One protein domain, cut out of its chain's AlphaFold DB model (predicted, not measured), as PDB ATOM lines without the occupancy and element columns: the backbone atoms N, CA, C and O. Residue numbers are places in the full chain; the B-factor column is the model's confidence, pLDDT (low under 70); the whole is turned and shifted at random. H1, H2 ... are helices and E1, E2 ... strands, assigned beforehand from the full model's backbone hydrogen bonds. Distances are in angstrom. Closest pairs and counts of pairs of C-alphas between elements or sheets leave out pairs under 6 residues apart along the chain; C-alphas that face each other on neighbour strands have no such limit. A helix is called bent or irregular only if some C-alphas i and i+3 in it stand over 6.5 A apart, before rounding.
ATOM      1  N   ASP A   6     119.917  87.434 158.307       90.19
ATOM      2  CA  ASP A   6     120.521  88.716 158.682       90.19
ATOM      3  C   ASP A   6     121.772  88.534 159.550       90.19
ATOM      4  O   ASP A   6     122.724  89.292 159.410       90.19
ATOM      5  N   HIS A   7     121.819  87.496 160.397       91.75
ATOM      6  CA  HIS A   7     123.036  87.167 161.144       91.75
ATOM      7  C   HIS A   7     124.176  86.719 160.219       91.75
ATOM      8  O   HIS A   7     125.322  87.099 160.441       91.75
ATOM      9  N   LEU A   8     123.869  85.929 159.183       89.94
ATOM     10  CA  LEU A   8     124.867  85.484 158.204       89.94
ATOM     11  C   LEU A   8     125.340  86.653 157.334       89.94
ATOM     12  O   LEU A   8     126.538  86.880 157.222       89.94
ATOM     13  N   LEU A   9     124.405  87.456 156.822       90.81
ATOM     14  CA  LEU A   9     124.719  88.654 156.047       90.81
ATOM     15  C   LEU A   9     125.539  89.656 156.867       90.81
ATOM     16  O   LEU A   9     126.495  90.223 156.356       90.81
ATOM     17  N   GLY A  10     125.208  89.848 158.146       93.50
ATOM     18  CA  GLY A  10     125.994  90.686 159.050       93.50
ATOM     19  C   GLY A  10     127.429  90.182 159.225       93.50
ATOM     20  O   GLY A  10     128.355  90.989 159.251       93.50
ATOM     21  N   SER A  11     127.629  88.860 159.284       93.25
ATOM     22  CA  SER A  11     128.968  88.257 159.312       93.25
ATOM     23  C   SER A  11     129.735  88.498 158.009       93.25
ATOM     24  O   SER A  11     130.917  88.831 158.059       93.25
ATOM     25  N   ASP A  12     129.080  88.357 156.856       91.38
ATOM     26  CA  ASP A  12     129.705  88.571 155.545       91.38
ATOM     27  C   ASP A  12     130.070  90.046 155.327       91.38
ATOM     28  O   ASP A  12     131.180  90.356 154.900       91.38
ATOM     29  N   LEU A  13     129.175  90.971 155.691       93.81
ATOM     30  CA  LEU A  13     129.439  92.410 155.638       93.81
ATOM     31  C   LEU A  13     130.590  92.809 156.568       93.81
ATOM     32  O   LEU A  13     131.455  93.579 156.160       93.81
ATOM     33  N   ALA A  14     130.650  92.248 157.781       94.75
ATOM     34  CA  ALA A  14     131.770  92.473 158.693       94.75
ATOM     35  C   ALA A  14     133.096  91.934 158.127       94.75
ATOM     36  O   ALA A  14     134.138  92.560 158.303       94.75
ATOM     37  N   ALA A  15     133.070  90.800 157.419       93.31
ATOM     38  CA  ALA A  15     134.251  90.268 156.745       93.31
ATOM     39  C   ALA A  15     134.704  91.164 155.579       93.31
ATOM     40  O   ALA A  15     135.898  91.437 155.453       93.31
ATOM     41  N   ILE A  16     133.768  91.659 154.759       91.88
ATOM     42  CA  ILE A  16     134.053  92.613 153.674       91.88
ATOM     43  C   ILE A  16     134.669  93.897 154.238       91.88
ATOM     44  O   ILE A  16     135.686  94.360 153.720       91.88
ATOM     45  N   ASP A  17     134.089  94.452 155.303       93.12
ATOM     46  CA  ASP A  17     134.585  95.665 155.958       93.12
ATOM     47  C   ASP A  17     135.997  95.462 156.526       93.12
ATOM     48  O   ASP A  17     136.906  96.226 156.207       93.12
ATOM     49  N   ALA A  18     136.234  94.350 157.234       94.81
ATOM     50  CA  ALA A  18     137.559  94.002 157.745       94.81
ATOM     51  C   ALA A  18     138.610  93.858 156.626       94.81
ATOM     52  O   ALA A  18     139.745  94.308 156.779       94.81
ATOM     53  N   MET A  19     138.249  93.261 155.482       93.00
ATOM     54  CA  MET A  19     139.142  93.183 154.317       93.00
ATOM     55  C   MET A  19     139.427  94.565 153.720       93.00
ATOM     56  O   MET A  19     140.571  94.848 153.358       93.00
ATOM     57  N   CYS A  20     138.415  95.431 153.632       92.94
ATOM     58  CA  CYS A  20     138.587  96.804 153.164       92.94
ATOM     59  C   CYS A  20     139.508  97.595 154.097       92.94
ATOM     60  O   CYS A  20     140.375  98.319 153.617       92.94
ATOM     61  N   ASP A  21     139.366  97.432 155.412       94.00
ATOM     62  CA  ASP A  21     140.218  98.087 156.402       94.00
ATOM     63  C   ASP A  21     141.674  97.632 156.309       94.00
ATOM     64  O   ASP A  21     142.570  98.476 156.282       94.00
ATOM     65  N   VAL A  22     141.926  96.330 156.151       95.62
ATOM     66  CA  VAL A  22     143.285  95.818 155.896       95.62
ATOM     67  C   VAL A  22     143.846  96.371 154.585       95.62
ATOM     68  O   VAL A  22     145.005  96.769 154.529       95.62
ATOM     69  N   ALA A  23     143.047  96.445 153.518       93.50
ATOM     70  CA  ALA A  23     143.511  97.054 152.275       93.50
ATOM     71  C   ALA A  23     143.881  98.533 152.491       93.50
ATOM     72  O   ALA A  23     144.972  98.954 152.107       93.50
ATOM     73  N   ARG A  24     143.028  99.305 153.179       92.12
ATOM     74  CA  ARG A  24     143.251 100.731 153.480       92.12
ATOM     75  C   ARG A  24     144.558 100.997 154.218       92.12
ATOM     76  O   ARG A  24     145.157 102.036 153.956       92.12
ATOM     77  N   THR A  25     145.045 100.096 155.078       94.06
ATOM     78  CA  THR A  25     146.332 100.314 155.774       94.06
ATOM     79  C   THR A  25     147.532 100.374 154.829       94.06
ATOM     80  O   THR A  25     148.586 100.876 155.214       94.06
ATOM     81  N   HIS A  26     147.382  99.881 153.598       91.25
ATOM     82  CA  HIS A  26     148.406  99.917 152.553       91.25
ATOM     83  C   HIS A  26     148.090 100.918 151.428       91.25
ATOM     84  O   HIS A  26     148.910 101.114 150.526       91.25
ATOM     85  N   LEU A  27     146.929 101.578 151.479       93.50
ATOM     86  CA  LEU A  27     146.530 102.598 150.515       93.50
ATOM     87  C   LEU A  27     146.884 104.002 151.013       93.50
ATOM     88  O   LEU A  27     146.840 104.320 152.198       93.50
ATOM     89  N   ASN A  28     147.211 104.872 150.070       91.81
ATOM     90  CA  ASN A  28     147.366 106.304 150.268       91.81
ATOM     91  C   ASN A  28     146.792 107.046 149.052       91.81
ATOM     92  O   ASN A  28     146.206 106.438 148.157       91.81
ATOM     93  N   ALA A  29     146.980 108.365 148.992       90.75
ATOM     94  CA  ALA A  29     146.465 109.210 147.912       90.75
ATOM     95  C   ALA A  29     146.973 108.850 146.497       90.75
ATOM     96  O   ALA A  29     146.514 109.443 145.519       90.75
ATOM     97  N   HIS A  30     147.943 107.941 146.376       93.12
ATOM     98  CA  HIS A  30     148.617 107.589 145.128       93.12
ATOM     99  C   HIS A  30     148.716 106.078 144.884       93.12
ATOM    100  O   HIS A  30     149.299 105.679 143.881       93.12
ATOM    101  N   THR A  31     148.207 105.227 145.773       93.88
ATOM    102  CA  THR A  31     148.348 103.762 145.657       93.88
ATOM    103  C   THR A  31     147.010 103.056 145.481       93.88
ATOM    104  O   THR A  31     146.853 101.933 145.942       93.88
ATOM    105  N   TYR A  32     146.048 103.692 144.808       95.56
ATOM    106  CA  TYR A  32     144.761 103.088 144.457       95.56
ATOM    107  C   TYR A  32     144.552 103.048 142.940       95.56
ATOM    108  O   TYR A  32     145.342 103.565 142.158       95.56
ATOM    109  N   GLY A  33     143.458 102.428 142.516       96.19
ATOM    110  CA  GLY A  33     143.017 102.415 141.133       96.19
ATOM    111  C   GLY A  33     143.312 101.119 140.405       96.19
ATOM    112  O   GLY A  33     143.180 100.043 140.986       96.19
ATOM    113  N   LEU A  34     143.589 101.218 139.110       96.81
ATOM    114  CA  LEU A  34     143.769 100.072 138.229       96.81
ATOM    115  C   LEU A  34     144.934  99.190 138.694       96.81
ATOM    116  O   LEU A  34     145.987  99.702 139.082       96.81
ATOM    117  N   LEU A  35     144.736  97.870 138.646       95.00
ATOM    118  CA  LEU A  35     145.751  96.881 139.020       95.00
ATOM    119  C   LEU A  35     146.292  96.159 137.782       95.00
ATOM    120  O   LEU A  35     145.518  95.882 136.865       95.00
ATOM    121  N   PRO A  36     147.578  95.774 137.762       90.56
ATOM    122  CA  PRO A  36     148.148  95.050 136.634       90.56
ATOM    123  C   PRO A  36     147.421  93.722 136.370       90.56
ATOM    124  O   PRO A  36     146.920  93.048 137.278       90.56
ATOM    125  N   SER A  37     147.366  93.338 135.096       85.81
ATOM    126  CA  SER A  37     146.821  92.055 134.653       85.81
ATOM    127  C   SER A  37     147.753  91.399 133.643       85.81
ATOM    128  O   SER A  37     148.284  92.063 132.757       85.81
ATOM    129  N   ASN A  38     147.904  90.079 133.747       78.00
ATOM    130  CA  ASN A  38     148.777  89.293 132.869       78.00
ATOM    131  C   ASN A  38     148.327  89.309 131.398       78.00
ATOM    132  O   ASN A  38     149.139  89.088 130.507       78.00
ATOM    133  N   ASP A  39     147.041  89.546 131.140       77.00
ATOM    134  CA  ASP A  39     146.459  89.637 129.797       77.00
ATOM    135  C   ASP A  39     146.450  91.071 129.233       77.00
ATOM    136  O   ASP A  39     145.937  91.297 128.136       77.00
ATOM    137  N   GLY A  40     146.988  92.045 129.982       70.75
ATOM    138  CA  GLY A  40     147.028  93.463 129.617       70.75
ATOM    139  C   GLY A  40     145.668  94.171 129.633       70.75
ATOM    140  O   GLY A  40     145.601  95.368 129.356       70.75
ATOM    141  N   LYS A  41     144.577  93.469 129.964       74.19
ATOM    142  CA  LYS A  41     143.220  94.024 130.000       74.19
ATOM    143  C   LYS A  41     142.852  94.392 131.426       74.19
ATOM    144  O   LYS A  41     142.531  93.536 132.242       74.19
ATOM    145  N   VAL A  42     142.881  95.689 131.721       80.75
ATOM    146  CA  VAL A  42     142.654  96.175 133.089       80.75
ATOM    147  C   VAL A  42     141.322  96.901 133.242       80.75
ATOM    148  O   VAL A  42     140.564  96.611 134.164       80.75
ATOM    149  N   CYS A  43     140.987  97.811 132.330       88.94
ATOM    150  CA  CYS A  43     139.714  98.527 132.324       88.94
ATOM    151  C   CYS A  43     139.460  99.074 130.919       88.94
ATOM    152  O   CYS A  43     140.371  99.641 130.329       88.94
ATOM    153  N   GLN A  44     138.245  98.922 130.387       88.56
ATOM    154  CA  GLN A  44     137.908  99.429 129.053       88.56
ATOM    155  C   GLN A  44     136.555 100.131 129.067       88.56
ATOM    156  O   GLN A  44     135.515  99.511 128.875       88.56
ATOM    157  N   LEU A  45     136.549 101.441 129.286       95.19
ATOM    158  CA  LEU A  45     135.330 102.225 129.139       95.19
ATOM    159  C   LEU A  45     135.133 102.585 127.665       95.19
ATOM    160  O   LEU A  45     136.053 103.062 127.008       95.19
ATOM    161  N   SER A  46     133.925 102.387 127.148       95.69
ATOM    162  CA  SER A  46     133.561 102.801 125.791       95.69
ATOM    163  C   SER A  46     132.261 103.595 125.790       95.69
ATOM    164  O   SER A  46     131.451 103.483 126.711       95.69
ATOM    165  N   GLN A  47     132.074 104.409 124.754       95.88
ATOM    166  CA  GLN A  47     130.864 105.195 124.544       95.88
ATOM    167  C   GLN A  47     130.260 104.842 123.184       95.88
ATOM    168  O   GLN A  47     130.941 104.934 122.163       95.88
ATOM    169  N   ASN A  48     128.978 104.485 123.166       94.69
ATOM    170  CA  ASN A  48     128.193 104.331 121.945       94.69
ATOM    171  C   ASN A  48     127.009 105.304 121.977       94.69
ATOM    172  O   ASN A  48     126.053 105.123 122.732       94.69
ATOM    173  N   GLY A  49     127.088 106.377 121.189       90.75
ATOM    174  CA  GLY A  49     126.116 107.467 121.253       90.75
ATOM    175  C   GLY A  49     126.060 108.072 122.658       90.75
ATOM    176  O   GLY A  49     127.047 108.626 123.134       90.75
ATOM    177  N   ASN A  50     124.916 107.941 123.330       90.75
ATOM    178  CA  ASN A  50     124.711 108.440 124.693       90.75
ATOM    179  C   ASN A  50     124.851 107.352 125.771       90.75
ATOM    180  O   ASN A  50     124.508 107.610 126.919       90.75
ATOM    181  N   GLU A  51     125.319 106.152 125.444       94.75
ATOM    182  CA  GLU A  51     125.491 105.072 126.416       94.75
ATOM    183  C   GLU A  51     126.976 104.828 126.697       94.75
ATOM    184  O   GLU A  51     127.770 104.621 125.779       94.75
ATOM    185  N   LEU A  52     127.349 104.876 127.978       96.81
ATOM    186  CA  LEU A  52     128.658 104.451 128.463       96.81
ATOM    187  C   LEU A  52     128.594 102.989 128.881       96.81
ATOM    188  O   LEU A  52     127.688 102.624 129.626       96.81
ATOM    189  N   THR A  53     129.588 102.201 128.480       97.44
ATOM    190  CA  THR A  53     129.655 100.763 128.755       97.44
ATOM    191  C   THR A  53     131.025 100.385 129.303       97.44
ATOM    192  O   THR A  53     132.051 100.664 128.678       97.44
ATOM    193  N   LEU A  54     131.028  99.711 130.456       97.12
ATOM    194  CA  LEU A  54     132.206  99.144 131.104       97.12
ATOM    195  C   LEU A  54     132.054  97.610 131.176       97.12
ATOM    196  O   LEU A  54     131.302  97.118 132.019       97.12
ATOM    197  N   PRO A  55     132.727  96.843 130.299       94.81
ATOM    198  CA  PRO A  55     132.613  95.391 130.220       94.81
ATOM    199  C   PRO A  55     133.485  94.662 131.243       94.81
ATOM    200  O   PRO A  55     133.104  93.590 131.696       94.81
ATOM    201  N   PHE A  56     134.635  95.224 131.615       93.94
ATOM    202  CA  PHE A  56     135.520  94.677 132.637       93.94
ATOM    203  C   PHE A  56     136.292  95.803 133.333       93.94
ATOM    204  O   PHE A  56     136.566  96.849 132.737       93.94
ATOM    205  N   CYS A  57     136.627  95.592 134.602       95.31
ATOM    206  CA  CYS A  57     137.450  96.490 135.399       95.31
ATOM    207  C   CYS A  57     138.115  95.714 136.537       95.31
ATOM    208  O   CYS A  57     137.440  95.070 137.344       95.31
ATOM    209  N   ARG A  58     139.440  95.822 136.616       95.44
ATOM    210  CA  ARG A  58     140.252  95.312 137.710       95.44
ATOM    211  C   ARG A  58     140.907  96.475 138.442       95.44
ATOM    212  O   ARG A  58     141.831  97.103 137.929       95.44
ATOM    213  N   ALA A  59     140.442  96.749 139.655       96.00
ATOM    214  CA  ALA A  59     140.923  97.893 140.418       96.00
ATOM    215  C   ALA A  59     140.793  97.721 141.937       96.00
ATOM    216  O   ALA A  59     140.247  96.729 142.430       96.00
ATOM    217  N   VAL A  60     141.274  98.715 142.676       95.75
ATOM    218  CA  VAL A  60     140.983  98.939 144.093       95.75
ATOM    219  C   VAL A  60     140.553 100.393 144.296       95.75
ATOM    220  O   VAL A  60     141.158 101.312 143.742       95.75
ATOM    221  N   THR A  61     139.479 100.627 145.048       95.38
ATOM    222  CA  THR A  61     139.042 101.993 145.386       95.38
ATOM    223  C   THR A  61     139.936 102.605 146.473       95.38
ATOM    224  O   THR A  61     140.594 101.860 147.203       95.38
ATOM    225  N   PRO A  62     139.940 103.941 146.667       93.50
ATOM    226  CA  PRO A  62     140.638 104.565 147.800       93.50
ATOM    227  C   PRO A  62     140.214 103.993 149.163       93.50
ATOM    228  O   PRO A  62     140.996 103.952 150.107       93.50
ATOM    229  N   GLY A  63     138.969 103.528 149.260       92.81
ATOM    230  CA  GLY A  63     138.384 102.902 150.437       92.81
ATOM    231  C   GLY A  63     138.690 101.417 150.581       92.81
ATOM    232  O   GLY A  63     138.006 100.775 151.374       92.81
ATOM    233  N   GLY A  64     139.656 100.861 149.846       94.50
ATOM    234  CA  GLY A  64     140.105  99.477 150.022       94.50
ATOM    235  C   GLY A  64     139.228  98.417 149.367       94.50
ATOM    236  O   GLY A  64     139.509  97.230 149.508       94.50
ATOM    237  N   VAL A  65     138.182  98.806 148.631       94.25
ATOM    238  CA  VAL A  65     137.283  97.827 148.010       94.25
ATOM    239  C   VAL A  65     137.917  97.302 146.727       94.25
ATOM    240  O   VAL A  65     138.152  98.063 145.783       94.25
ATOM    241  N   ARG A  66     138.184  95.994 146.683       93.56
ATOM    242  CA  ARG A  66     138.680  95.306 145.489       93.56
ATOM    243  C   ARG A  66     137.554  95.158 144.464       93.56
ATOM    244  O   ARG A  66     136.497  94.619 144.770       93.56
ATOM    245  N   ILE A  67     137.813  95.599 143.239       93.94
ATOM    246  CA  ILE A  67     136.912  95.469 142.096       93.94
ATOM    247  C   ILE A  67     137.482  94.421 141.146       93.94
ATOM    248  O   ILE A  67     138.539  94.629 140.550       93.94
ATOM    249  N   GLU A  68     136.766  93.316 140.992       92.00
ATOM    250  CA  GLU A  68     136.986  92.331 139.935       92.00
ATOM    251  C   GLU A  68     135.676  92.204 139.157       92.00
ATOM    252  O   GLU A  68     134.730  91.559 139.608       92.00
ATOM    253  N   PHE A  69     135.590  92.912 138.033       92.88
ATOM    254  CA  PHE A  69     134.417  92.914 137.170       92.88
ATOM    255  C   PHE A  69     134.809  92.457 135.754       92.88
ATOM    256  O   PHE A  69     135.808  92.962 135.234       92.88
ATOM    257  N   PRO A  70     134.038  91.567 135.105       92.31
ATOM    258  CA  PRO A  70     132.871  90.869 135.645       92.31
ATOM    259  C   PRO A  70     133.270  89.838 136.715       92.31
ATOM    260  O   PRO A  70     134.355  89.267 136.665       92.31
ATOM    261  N   ALA A  71     132.381  89.576 137.672       87.69
ATOM    262  CA  ALA A  71     132.577  88.563 138.708       87.69
ATOM    263  C   ALA A  71     132.297  87.133 138.205       87.69
ATOM    264  O   ALA A  71     132.710  86.162 138.836       87.69
ATOM    265  N   TYR A  72     131.589  86.992 137.079       85.69
ATOM    266  CA  TYR A  72     131.308  85.722 136.401       85.69
ATOM    267  C   TYR A  72     131.132  85.939 134.889       85.69
ATOM    268  O   TYR A  72     130.760  87.023 134.444       85.69
ATOM    269  N   ALA A  73     131.392  84.908 134.078       84.56
ATOM    270  CA  ALA A  73     131.570  85.045 132.625       84.56
ATOM    271  C   ALA A  73     130.359  85.622 131.861       84.56
ATOM    272  O   ALA A  73     130.536  86.260 130.828       84.56
ATOM    273  N   SER A  74     129.137  85.396 132.348       85.31
ATOM    274  CA  SER A  74     127.891  85.862 131.724       85.31
ATOM    275  C   SER A  74     127.335  87.154 132.333       85.31
ATOM    276  O   SER A  74     126.219  87.554 131.996       85.31
ATOM    277  N   GLN A  75     128.071  87.809 133.238       88.94
ATOM    278  CA  GLN A  75     127.626  89.069 133.825       88.94
ATOM    279  C   GLN A  75     127.585  90.159 132.742       88.94
ATOM    280  O   GLN A  75     128.588  90.372 132.058       88.94
ATOM    281  N   PRO A  76     126.447  90.857 132.555       92.38
ATOM    282  CA  PRO A  76     126.357  91.927 131.571       92.38
ATOM    283  C   PRO A  76     127.251  93.099 131.975       92.38
ATOM    284  O   PRO A  76     127.411  93.372 133.164       92.38
ATOM    285  N   ALA A  77     127.787  93.811 130.981       95.81
ATOM    286  CA  ALA A  77     128.565  95.027 131.194       95.81
ATOM    287  C   ALA A  77     127.771  96.073 131.996       95.81
ATOM    288  O   ALA A  77     126.551  96.181 131.858       95.81
ATOM    289  N   LEU A  78     128.467  96.879 132.800       96.31
ATOM    290  CA  LEU A  78     127.840  98.020 133.463       96.31
ATOM    291  C   LEU A  78     127.564  99.102 132.426       96.31
ATOM    292  O   LEU A  78     128.463  99.460 131.663       96.31
ATOM    293  N   THR A  79     126.351  99.651 132.432       96.62
ATOM    294  CA  THR A  79     125.978 100.747 131.538       96.62
ATOM    295  C   THR A  79     125.520 101.985 132.300       96.62
ATOM    296  O   THR A  79     125.028 101.915 133.427       96.62
ATOM    297  N   CYS A  80     125.723 103.151 131.692       94.81
ATOM    298  CA  CYS A  80     125.203 104.426 132.171       94.81
ATOM    299  C   CYS A  80     124.720 105.251 130.983       94.81
ATOM    300  O   CYS A  80     125.504 105.633 130.113       94.81
ATOM    301  N   SER A  81     123.425 105.565 130.976       93.12
ATOM    302  CA  SER A  81     122.841 106.446 129.973       93.12
ATOM    303  C   SER A  81     123.142 107.907 130.300       93.12
ATOM    304  O   SER A  81     122.676 108.450 131.303       93.12
ATOM    305  N   LEU A  82     123.884 108.570 129.419       89.25
ATOM    306  CA  LEU A  82     124.157 110.000 129.499       89.25
ATOM    307  C   LEU A  82     122.887 110.826 129.307       89.25
ATOM    308  O   LEU A  82     122.795 111.891 129.903       89.25
ATOM    309  N   SER A  83     121.893 110.344 128.549       84.19
ATOM    310  CA  SER A  83     120.634 111.079 128.340       84.19
ATOM    311  C   SER A  83     119.854 111.278 129.643       84.19
ATOM    312  O   SER A  83     119.234 112.322 129.837       84.19
ATOM    313  N   SER A  84     119.943 110.318 130.567       75.50
ATOM    314  CA  SER A  84     119.283 110.375 131.875       75.50
ATOM    315  C   SER A  84     119.874 111.442 132.798       75.50
ATOM    316  O   SER A  84     119.169 111.956 133.657       75.50
ATOM    317  N   ILE A  85     121.148 111.790 132.604       74.88
ATOM    318  CA  ILE A  85     121.905 112.733 133.444       74.88
ATOM    319  C   ILE A  85     122.168 114.051 132.680       74.88
ATOM    320  O   ILE A  85     122.641 115.045 133.230       74.88
ATOM    321  N   GLN A  86     121.817 114.090 131.391       72.19
ATOM    322  CA  GLN A  86     122.097 115.197 130.485       72.19
ATOM    323  C   GLN A  86     121.469 116.497 130.986       72.19
ATOM    324  O   GLN A  86     122.141 117.517 131.032       72.19
ATOM    325  N   ASN A  87     120.211 116.475 131.425       70.69
ATOM    326  CA  ASN A  87     119.518 117.693 131.862       70.69
ATOM    327  C   ASN A  87     120.152 118.331 133.108       70.69
ATOM    328  O   ASN A  87     120.164 119.556 133.227       70.69
ATOM    329  N   GLU A  88     120.709 117.518 134.005       74.69
ATOM    330  CA  GLU A  88     121.405 117.997 135.202       74.69
ATOM    331  C   GLU A  88     122.783 118.567 134.832       74.69
ATOM    332  O   GLU A  88     123.129 119.676 135.232       74.69
ATOM    333  N   LEU A  89     123.536 117.871 133.971       74.94
ATOM    334  CA  LEU A  89     124.914 118.233 133.608       74.94
ATOM    335  C   LEU A  89     125.024 119.261 132.462       74.94
ATOM    336  O   LEU A  89     126.071 119.885 132.264       74.94
ATOM    337  N   LEU A  90     123.975 119.478 131.664       70.50
ATOM    338  CA  LEU A  90     123.969 120.496 130.604       70.50
ATOM    339  C   LEU A  90     123.970 121.917 131.171       70.50
ATOM    340  O   LEU A  90     124.553 122.810 130.553       70.50
ATOM    341  N   ASN A  91     123.377 122.116 132.347       72.81
ATOM    342  CA  ASN A  91     123.344 123.415 133.017       72.81
ATOM    343  C   ASN A  91     124.651 123.730 133.760       72.81
ATOM    344  O   ASN A  91     124.901 124.884 134.111       72.81
ATOM    345  N   GLU A  92     125.511 122.727 133.943       78.44
ATOM    346  CA  GLU A  92     126.838 122.915 134.510       78.44
ATOM    347  C   GLU A  92     127.735 123.715 133.561       78.44
ATOM    348  O   GLU A  92     127.835 123.441 132.356       78.44
ATOM    349  N   ARG A  93     128.438 124.699 134.140       82.44
ATOM    350  CA  ARG A  93     129.472 125.484 133.445       82.44
ATOM    351  C   ARG A  93     130.728 124.660 133.164       82.44
ATOM    352  O   ARG A  93     131.522 125.038 132.307       82.44
ATOM    353  N   SER A  94     130.898 123.551 133.883       84.25
ATOM    354  CA  SER A  94     132.006 122.623 133.689       84.25
ATOM    355  C   SER A  94     132.000 122.044 132.274       84.25
ATOM    356  O   SER A  94     130.967 121.622 131.752       84.25
ATOM    357  N   THR A  95     133.176 122.011 131.652       90.19
ATOM    358  CA  THR A  95     133.410 121.356 130.357       90.19
ATOM    359  C   THR A  95     134.023 119.965 130.511       90.19
ATOM    360  O   THR A  95     134.045 119.205 129.544       90.19
ATOM    361  N   GLU A  96     134.483 119.622 131.714       92.62
ATOM    362  CA  GLU A  96     135.129 118.354 132.041       92.62
ATOM    363  C   GLU A  96     134.338 117.594 133.106       92.62
ATOM    364  O   GLU A  96     133.971 118.136 134.155       92.62
ATOM    365  N   PHE A  97     134.103 116.315 132.834       94.31
ATOM    366  CA  PHE A  97     133.345 115.419 133.696       94.31
ATOM    367  C   PHE A  97     134.106 114.110 133.860       94.31
ATOM    368  O   PHE A  97     134.829 113.684 132.962       94.31
ATOM    369  N   TYR A  98     133.917 113.458 134.996       94.81
ATOM    370  CA  TYR A  98     134.472 112.149 135.288       94.81
ATOM    371  C   TYR A  98     133.376 111.093 135.277       94.81
ATOM    372  O   TYR A  98     132.280 111.309 135.797       94.81
ATOM    373  N   VAL A  99     133.701 109.938 134.702       96.00
ATOM    374  CA  VAL A  99     132.902 108.720 134.804       96.00
ATOM    375  C   VAL A  99     133.402 107.952 136.015       96.00
ATOM    376  O   VAL A  99     134.583 107.611 136.101       96.00
ATOM    377  N   LEU A 100     132.506 107.709 136.960       95.56
ATOM    378  CA  LEU A 100     132.791 107.056 138.225       95.56
ATOM    379  C   LEU A 100     132.252 105.633 138.199       95.56
ATOM    380  O   LEU A 100     131.081 105.417 137.888       95.56
ATOM    381  N   LEU A 101     133.078 104.681 138.607       96.69
ATOM    382  CA  LEU A 101     132.643 103.374 139.063       96.69
ATOM    383  C   LEU A 101     132.423 103.454 140.573       96.69
ATOM    384  O   LEU A 101     133.377 103.546 141.344       96.69
ATOM    385  N   ILE A 102     131.160 103.477 140.985       95.19
ATOM    386  CA  ILE A 102     130.753 103.540 142.389       95.19
ATOM    387  C   ILE A 102     130.557 102.119 142.897       95.19
ATOM    388  O   ILE A 102     129.894 101.308 142.250       95.19
ATOM    389  N   VAL A 103     131.118 101.858 144.072       94.75
ATOM    390  CA  VAL A 103     131.020 100.592 144.786       94.75
ATOM    391  C   VAL A 103     130.263 100.833 146.081       94.75
ATOM    392  O   VAL A 103     130.577 101.772 146.804       94.75
ATOM    393  N   ASP A 104     129.278 100.005 146.400       92.75
ATOM    394  CA  ASP A 104     128.603 100.056 147.697       92.75
ATOM    395  C   ASP A 104     128.940  98.787 148.492       92.75
ATOM    396  O   ASP A 104     128.427  97.712 148.169       92.75
ATOM    397  N   PRO A 105     129.820  98.872 149.510       89.12
ATOM    398  CA  PRO A 105     130.191  97.715 150.321       89.12
ATOM    399  C   PRO A 105     129.086  97.289 151.297       89.12
ATOM    400  O   PRO A 105     129.148  96.183 151.823       89.12
ATOM    401  N   THR A 106     128.083  98.138 151.542       89.06
ATOM    402  CA  THR A 106     126.961  97.840 152.446       89.06
ATOM    403  C   THR A 106     125.793  97.180 151.719       89.06
ATOM    404  O   THR A 106     125.050  96.397 152.309       89.06
ATOM    405  N   ASN A 107     125.656  97.457 150.420       91.75
ATOM    406  CA  ASN A 107     124.661  96.844 149.555       91.75
ATOM    407  C   ASN A 107     125.310  95.783 148.660       91.75
ATOM    408  O   ASN A 107     125.950  96.105 147.655       91.75
ATOM    409  N   VAL A 108     125.126  94.516 149.024       91.00
ATOM    410  CA  VAL A 108     125.737  93.374 148.338       91.00
ATOM    411  C   VAL A 108     124.767  92.660 147.403       91.00
ATOM    412  O   VAL A 108     123.569  92.551 147.664       91.00
ATOM    413  N   VAL A 109     125.312  92.113 146.319       91.69
ATOM    414  CA  VAL A 109     124.599  91.262 145.366       91.69
ATOM    415  C   VAL A 109     125.150  89.835 145.417       91.69
ATOM    416  O   VAL A 109     126.352  89.647 145.631       91.69
ATOM    417  N   PRO A 110     124.290  88.818 145.258       90.19
ATOM    418  CA  PRO A 110     124.723  87.431 145.308       90.19
ATOM    419  C   PRO A 110     125.453  87.041 144.005       90.19
ATOM    420  O   PRO A 110     125.043  87.464 142.924       90.19
ATOM    421  N   PHE A 111     126.521  86.240 144.089       89.50
ATOM    422  CA  PHE A 111     127.321  85.780 142.941       89.50
ATOM    423  C   PHE A 111     127.950  84.390 143.173       89.50
ATOM    424  O   PHE A 111     127.884  83.833 144.272       89.50
ATOM    425  N   GLY A 112     128.573  83.835 142.129       86.75
ATOM    426  CA  GLY A 112     129.237  82.527 142.140       86.75
ATOM    427  C   GLY A 112     128.396  81.419 141.507       86.75
ATOM    428  O   GLY A 112     127.234  81.623 141.182       86.75
ATOM    429  N   GLU A 113     128.979  80.239 141.325       87.81
ATOM    430  CA  GLU A 113     128.274  79.094 140.738       87.81
ATOM    431  C   GLU A 113     127.353  78.428 141.779       87.81
ATOM    432  O   GLU A 113     127.834  78.074 142.861       87.81
ATOM    433  N   PRO A 114     126.049  78.243 141.495       89.56
ATOM    434  CA  PRO A 114     125.156  77.506 142.383       89.56
ATOM    435  C   PRO A 114     125.586  76.050 142.591       89.56
ATOM    436  O   PRO A 114     125.921  75.359 141.629       89.56
ATOM    437  N   ASP A 115     125.498  75.542 143.823       91.12
ATOM    438  CA  ASP A 115     125.688  74.110 144.082       91.12
ATOM    439  C   ASP A 115     124.420  73.339 143.667       91.12
ATOM    440  O   ASP A 115     123.367  73.531 144.280       91.12
ATOM    441  N   PRO A 116     124.475  72.434 142.668       93.00
ATOM    442  CA  PRO A 116     123.304  71.673 142.225       93.00
ATOM    443  C   PRO A 116     122.730  70.742 143.304       93.00
ATOM    444  O   PRO A 116     121.617  70.241 143.143       93.00
ATOM    445  N   LYS A 117     123.474  70.471 144.386       94.94
ATOM    446  CA  LYS A 117     123.001  69.691 145.539       94.94
ATOM    447  C   LYS A 117     122.274  70.546 146.578       94.94
ATOM    448  O   LYS A 117     121.632  69.984 147.467       94.94
ATOM    449  N   GLU A 118     122.377  71.869 146.499       92.50
ATOM    450  CA  GLU A 118     121.721  72.784 147.427       92.50
ATOM    451  C   GLU A 118     120.247  72.985 147.043       92.50
ATOM    452  O   GLU A 118     119.899  73.183 145.879       92.50
ATOM    453  N   SER A 119     119.358  72.925 148.039       89.50
ATOM    454  CA  SER A 119     117.928  73.180 147.861       89.50
ATOM    455  C   SER A 119     117.419  74.129 148.954       89.50
ATOM    456  O   SER A 119     117.488  73.775 150.135       89.50
ATOM    457  N   PRO A 120     116.904  75.322 148.599       88.81
ATOM    458  CA  PRO A 120     116.762  75.841 147.238       88.81
ATOM    459  C   PRO A 120     118.112  76.227 146.614       88.81
ATOM    460  O   PRO A 120     119.035  76.635 147.313       88.81
ATOM    461  N   LEU A 121     118.186  76.146 145.284       90.06
ATOM    462  CA  LEU A 121     119.348  76.593 144.523       90.06
ATOM    463  C   LEU A 121     119.595  78.088 144.781       90.06
ATOM    464  O   LEU A 121     118.681  78.904 144.627       90.06
ATOM    465  N   ARG A 122     120.821  78.459 145.154       86.88
ATOM    466  CA  ARG A 122     121.225  79.857 145.358       86.88
ATOM    467  C   ARG A 122     122.630  80.108 144.831       86.88
ATOM    468  O   ARG A 122     123.397  79.177 144.620       86.88
ATOM    469  N   LEU A 123     122.971  81.382 144.681       89.00
ATOM    470  CA  LEU A 123     124.354  81.797 144.479       89.00
ATOM    471  C   LEU A 123     125.063  81.832 145.850       89.00
ATOM    472  O   LEU A 123     124.476  82.323 146.826       89.00
ATOM    473  N   PRO A 124     126.277  81.271 145.964       88.44
ATOM    474  CA  PRO A 124     126.895  80.998 147.257       88.44
ATOM    475  C   PRO A 124     127.508  82.221 147.954       88.44
ATOM    476  O   PRO A 124     127.584  82.204 149.184       88.44
ATOM    477  N   TYR A 125     127.931  83.248 147.208       89.38
ATOM    478  CA  TYR A 125     128.772  84.342 147.705       89.38
ATOM    479  C   TYR A 125     128.111  85.720 147.571       89.38
ATOM    480  O   TYR A 125     127.129  85.878 146.849       89.38
ATOM    481  N   TRP A 126     128.691  86.728 148.230       89.19
ATOM    482  CA  TRP A 126     128.255  88.128 148.194       89.19
ATOM    483  C   TRP A 126     129.373  89.045 147.717       89.19
ATOM    484  O   TRP A 126     130.499  88.953 148.202       89.19
ATOM    485  N   MET A 127     129.059  89.950 146.796       89.56
ATOM    486  CA  MET A 127     129.980  90.994 146.353       89.56
ATOM    487  C   MET A 127     129.336  92.375 146.513       89.56
ATOM    488  O   MET A 127     128.116  92.488 146.365       89.56
ATOM    489  N   PRO A 128     130.120  93.433 146.779       92.88
ATOM    490  CA  PRO A 128     129.633  94.808 146.737       92.88
ATOM    491  C   PRO A 128     128.929  95.130 145.416       92.88
ATOM    492  O   PRO A 128     129.385  94.721 144.343       92.88
ATOM    493  N   SER A 129     127.829  95.878 145.477       94.31
ATOM    494  CA  SER A 129     127.146  96.329 144.263       94.31
ATOM    495  C   SER A 129     127.966  97.399 143.538       94.31
ATOM    496  O   SER A 129     128.647  98.222 144.156       94.31
ATOM    497  N   LEU A 130     127.909  97.370 142.206       95.75
ATOM    498  CA  LEU A 130     128.650  98.264 141.321       95.75
ATOM    499  C   LEU A 130     127.682  99.035 140.429       95.75
ATOM    500  O   LEU A 130     126.722  98.466 139.910       95.75
ATOM    501  N   ARG A 131     127.964 100.318 140.200       95.31
ATOM    502  CA  ARG A 131     127.247 101.126 139.207       95.31
ATOM    503  C   ARG A 131     128.136 102.203 138.608       95.31
ATOM    504  O   ARG A 131     129.047 102.705 139.263       95.31
ATOM    505  N   LEU A 132     127.816 102.604 137.385       96.12
ATOM    506  CA  LEU A 132     128.414 103.776 136.759       96.12
ATOM    507  C   LEU A 132     127.646 105.048 137.146       96.12
ATOM    508  O   LEU A 132     126.434 105.026 137.371       96.12
ATOM    509  N   ALA A 133     128.364 106.160 137.237       93.62
ATOM    510  CA  ALA A 133     127.816 107.496 137.422       93.62
ATOM    511  C   ALA A 133     128.705 108.534 136.732       93.62
ATOM    512  O   ALA A 133     129.840 108.242 136.362       93.62
ATOM    513  N   VAL A 134     128.205 109.758 136.588       93.31
ATOM    514  CA  VAL A 134     128.970 110.881 136.038       93.31
ATOM    515  C   VAL A 134     128.917 112.046 137.017       93.31
ATOM    516  O   VAL A 134     127.860 112.341 137.569       93.31
ATOM    517  N   ALA A 135     130.054 112.704 137.231       91.38
ATOM    518  CA  ALA A 135     130.167 113.900 138.062       91.38
ATOM    519  C   ALA A 135     131.067 114.946 137.392       91.38
ATOM    520  O   ALA A 135     131.882 114.617 136.531       91.38
ATOM    521  N   THR A 136     130.950 116.215 137.785       90.88
ATOM    522  CA  THR A 136     131.875 117.259 137.319       90.88
ATOM    523  C   THR A 136     133.275 117.028 137.892       90.88
ATOM    524  O   THR A 136     133.431 116.545 139.019       90.88
ATOM    525  N   ALA A 137     134.315 117.402 137.142       88.25
ATOM    526  CA  ALA A 137     135.690 117.313 137.642       88.25
ATOM    527  C   ALA A 137     135.906 118.171 138.906       88.25
ATOM    528  O   ALA A 137     136.632 117.776 139.820       88.25
ATOM    529  N   GLU A 138     135.220 119.315 138.991       86.50
ATOM    530  CA  GLU A 138     135.227 120.200 140.158       86.50
ATOM    531  C   GLU A 138     134.640 119.514 141.401       86.50
ATOM    532  O   GLU A 138     135.263 119.544 142.463       86.50
ATOM    533  N   HIS A 139     133.505 118.814 141.271       86.12
ATOM    534  CA  HIS A 139     132.904 118.084 142.390       86.12
ATOM    535  C   HIS A 139     133.866 117.046 142.973       86.12
ATOM    536  O   HIS A 139     134.035 116.982 144.186       86.12
ATOM    537  N   ILE A 140     134.549 116.277 142.122       86.06
ATOM    538  CA  ILE A 140     135.508 115.254 142.566       86.06
ATOM    539  C   ILE A 140     136.732 115.878 143.236       86.06
ATOM    540  O   ILE A 140     137.220 115.362 144.238       86.06
ATOM    541  N   LYS A 141     137.201 117.025 142.738       82.25
ATOM    542  CA  LYS A 141     138.325 117.746 143.343       82.25
ATOM    543  C   LYS A 141     138.003 118.266 144.749       82.25
ATOM    544  O   LYS A 141     138.878 118.259 145.610       82.25
ATOM    545  N   HIS A 142     136.771 118.723 144.978       79.31
ATOM    546  CA  HIS A 142     136.336 119.242 146.278       79.31
ATOM    547  C   HIS A 142     135.807 118.159 147.225       79.31
ATOM    548  O   HIS A 142     135.840 118.351 148.440       79.31
ATOM    549  N   ASN A 143     135.356 117.022 146.696       72.94
ATOM    550  CA  ASN A 143     134.792 115.926 147.473       72.94
ATOM    551  C   ASN A 143     135.785 114.763 147.619       72.94
ATOM    552  O   ASN A 143     135.595 113.669 147.090       72.94
ATOM    553  N   THR A 144     136.843 114.996 148.399       60.47
ATOM    554  CA  THR A 144     137.869 113.987 148.725       60.47
ATOM    555  C   THR A 144     137.369 112.879 149.659       60.47
ATOM    556  O   THR A 144     138.092 111.921 149.915       60.47
ATOM    557  N   SER A 145     136.137 112.989 150.172       58.94
ATOM    558  CA  SER A 145     135.548 112.022 151.113       58.94
ATOM    559  C   SER A 145     134.968 110.785 150.423       58.94
ATOM    560  O   SER A 145     134.642 109.801 151.084       58.94
ATOM    561  N   GLY A 146     134.820 110.809 149.095       71.06
ATOM    562  CA  GLY A 146     134.317 109.666 148.345       71.06
ATOM    563  C   GLY A 146     135.362 108.554 148.244       71.06
ATOM    564  O   GLY A 146     136.074 108.461 147.255       71.06
ATOM    565  N   ILE A 147     135.429 107.678 149.245       83.06
ATOM    566  CA  ILE A 147     136.381 106.557 149.259       83.06
ATOM    567  C   ILE A 147     135.879 105.330 148.478       83.06
ATOM    568  O   ILE A 147     136.663 104.465 148.100       83.06
ATOM    569  N   HIS A 148     134.580 105.252 148.191       89.75
ATOM    570  CA  HIS A 148     133.958 104.095 147.535       89.75
ATOM    571  C   HIS A 148     133.649 104.316 146.052       89.75
ATOM    572  O   HIS A 148     132.712 103.739 145.504       89.75
ATOM    573  N   HIS A 149     134.425 105.162 145.382       92.56
ATOM    574  CA  HIS A 149     134.343 105.294 143.936       92.56
ATOM    575  C   HIS A 149     135.732 105.308 143.313       92.56
ATOM    576  O   HIS A 149     136.730 105.602 143.968       92.56
ATOM    577  N   LEU A 150     135.772 104.990 142.026       94.75
ATOM    578  CA  LEU A 150     136.957 105.067 141.197       94.75
ATOM    579  C   LEU A 150     136.629 105.855 139.935       94.75
ATOM    580  O   LEU A 150     135.612 105.593 139.299       94.75
ATOM    581  N   VAL A 151     137.484 106.798 139.548       95.19
ATOM    582  CA  VAL A 151     137.355 107.426 138.230       95.19
ATOM    583  C   VAL A 151     137.844 106.434 137.178       95.19
ATOM    584  O   VAL A 151     138.969 105.962 137.260       95.19
ATOM    585  N   VAL A 152     137.001 106.101 136.203       96.81
ATOM    586  CA  VAL A 152     137.310 105.123 135.140       96.81
ATOM    587  C   VAL A 152     137.308 105.742 133.742       96.81
ATOM    588  O   VAL A 152     137.635 105.073 132.767       96.81
ATOM    589  N   GLY A 153     136.958 107.025 133.628       96.50
ATOM    590  CA  GLY A 153     136.972 107.759 132.368       96.50
ATOM    591  C   GLY A 153     136.764 109.256 132.555       96.50
ATOM    592  O   GLY A 153     136.302 109.706 133.606       96.50
ATOM    593  N   LYS A 154     137.067 110.027 131.511       96.25
ATOM    594  CA  LYS A 154     136.868 111.478 131.463       96.25
ATOM    595  C   LYS A 154     136.082 111.848 130.211       96.25
ATOM    596  O   LYS A 154     136.406 111.402 129.115       96.25
ATOM    597  N   LEU A 155     135.042 112.655 130.380       95.44
ATOM    598  CA  LEU A 155     134.219 113.188 129.300       95.44
ATOM    599  C   LEU A 155     134.534 114.669 129.110       95.44
ATOM    600  O   LEU A 155     134.696 115.418 130.079       95.44
ATOM    601  N   LYS A 156     134.520 115.109 127.855       94.31
ATOM    602  CA  LYS A 156     134.575 116.515 127.476       94.31
ATOM    603  C   LYS A 156     133.263 116.936 126.832       94.31
ATOM    604  O   LYS A 156     132.791 116.310 125.884       94.31
ATOM    605  N   LYS A 157     132.687 118.023 127.336       91.62
ATOM    606  CA  LYS A 157     131.479 118.634 126.786       91.62
ATOM    607  C   LYS A 157     131.858 119.589 125.658       91.62
ATOM    608  O   LYS A 157     132.507 120.607 125.890       91.62
ATOM    609  N   VAL A 158     131.439 119.266 124.438       90.44
ATOM    610  CA  VAL A 158     131.645 120.071 123.226       90.44
ATOM    611  C   VAL A 158     130.296 120.224 122.536       90.44
ATOM    612  O   VAL A 158     129.634 119.229 122.269       90.44
ATOM    613  N   ASN A 159     129.858 121.458 122.272       87.75
ATOM    614  CA  ASN A 159     128.573 121.741 121.613       87.75
ATOM    615  C   ASN A 159     127.370 121.011 122.254       87.75
ATOM    616  O   ASN A 159     126.525 120.465 121.553       87.75
ATOM    617  N   GLN A 160     127.303 120.993 123.593       84.12
ATOM    618  CA  GLN A 160     126.266 120.296 124.381       84.12
ATOM    619  C   GLN A 160     126.235 118.762 124.227       84.12
ATOM    620  O   GLN A 160     125.290 118.110 124.670       84.12
ATOM    621  N   GLN A 161     127.285 118.175 123.654       88.12
ATOM    622  CA  GLN A 161     127.491 116.733 123.572       88.12
ATOM    623  C   GLN A 161     128.671 116.323 124.449       88.12
ATOM    624  O   GLN A 161     129.677 117.028 124.528       88.12
ATOM    625  N   PHE A 162     128.536 115.183 125.117       91.94
ATOM    626  CA  PHE A 162     129.583 114.605 125.950       91.94
ATOM    627  C   PHE A 162     130.367 113.594 125.122       91.94
ATOM    628  O   PHE A 162     129.775 112.670 124.571       91.94
ATOM    629  N   ASN A 163     131.682 113.770 125.052       94.62
ATOM    630  CA  ASN A 163     132.576 112.878 124.327       94.62
ATOM    631  C   ASN A 163     133.586 112.270 125.296       94.62
ATOM    632  O   ASN A 163     134.278 113.008 126.000       94.62
ATOM    633  N   LEU A 164     133.666 110.945 125.328       96.44
ATOM    634  CA  LEU A 164     134.690 110.201 126.048       96.44
ATOM    635  C   LEU A 164     136.061 110.474 125.437       96.44
ATOM    636  O   LEU A 164     136.247 110.361 124.227       96.44
ATOM    637  N   LEU A 165     137.002 110.859 126.295       96.50
ATOM    638  CA  LEU A 165     138.392 111.039 125.912       96.50
ATOM    639  C   LEU A 165     139.045 109.686 125.633       96.50
ATOM    640  O   LEU A 165     138.743 108.691 126.294       96.50
TER     641      LEU A 165
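AT A GLANCE: This is residues 6 to 165 of the 352 residues of an uncharacterized protein of Runella sp. HYN0085 (UniProt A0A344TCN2). The long hairpin E6 and E7 forms the backbone of a curled four-strand sheet with E8 and E9, and the small sheet E1, E2 and E5 covers part of it, the two making a sandwich that is only partly face to face. H1 packs on E6 and E7 near the bend of E6, short H2 and H3 sit towards the other end of this hairpin on opposite faces of the large sheet, the small hairpin E3 and E4 comes near E7, and residues 116 to 121 stick out at one end of the long axis. The printed part has 160 residues, with three named helices and nine named strands in the order H1 E1 E2 E3 E4 E5 H2 E6 E7 H3 E8 E9. The sheets run E7 E6 E8 E9, E1 E2 E5 and E3 E4, each antiparallel, and the class is mixed, helices and strands. The whole is compact, with a radius of gyration of the C-alphas of 17.4 A, yet elongated in outline, spanning 57 by 35 by 34 A.

IN THESE COORDINATES: Find C-alpha 6 at (120.521, 88.716, 158.682); from there H1, residues 6 to 24, runs 26.2 A. After a long link come E1, residues 46 to 48, E2, residues 51 to 54, E3, residues 57 to 60, E4, residues 66 to 69, and E5, residues 78 to 81. H2, residues 82 to 90, follows at once and is irregular: C-alphas 84 and 87 are 7.3 A apart. E6, residues 96 to 111, begins at C-alpha 96, (135.129, 118.354, 132.041), is 35.2 A long and bends by 80 degrees at residue 106. E7, residues 125 to 136, runs 34.7 A and leads straight into H3, residues 137 to 142. E8, residues 149 to 158, is 25.6 A long and bends by 62 degrees at residue 152; E9, residues 161 to 164, ends at C-alpha 164, (134.690, 110.201, 126.048).

HOW THE PARTS SIT: Begin with the large sheet, strongly twisted, with E7 and E9 as its edge strands. In the hairpin E6 and E7, look for N 100 and O 133, 2.8 A apart; between E6 and E8, N 99 and O 153 are 2.8 A apart; in the hairpin E8 and E9, N 156 and O 163 are 2.8 A apart. E7, H3 and E8 form a split strand-helix-strand unit, two strands running the same way with E6 between them, and its crossover is right-handed. The small sheet has N 46 and O 53 at 3.0 A in the hairpin E1 and E2, and N 54 and O 78 at 2.8 A between E2 and E5. The closest C-alphas of E5 and E7 are those of Cys 80 and Leu 132, 5.6 A. In the hairpin E3 and E4, N 57 and O 69 are 2.8 A apart; residues 33 to 34 pair antiparallel with residues 59 to 60 of E3. H1 is on the large sheet at a height of 9.1 A, over E7 and E6; its closest C-alphas to E6 are those of Leu 13 and Thr 106, 6.8 A. H2 and H3 are on that sheet too, over none of its strands. In H1 and H3 every O i to N i+4 pair is within hydrogen-bond range, in H2 3 of 5.

THE WHOLE: The C-alphas farthest apart are those of Lys 117 and Asn 159, 57.6 A. The printed part has no cut. The links H1 to E1 and E6 to E7 are long. The mean pLDDT of the printed part is 89.8, and residues 144 to 145 are under 70.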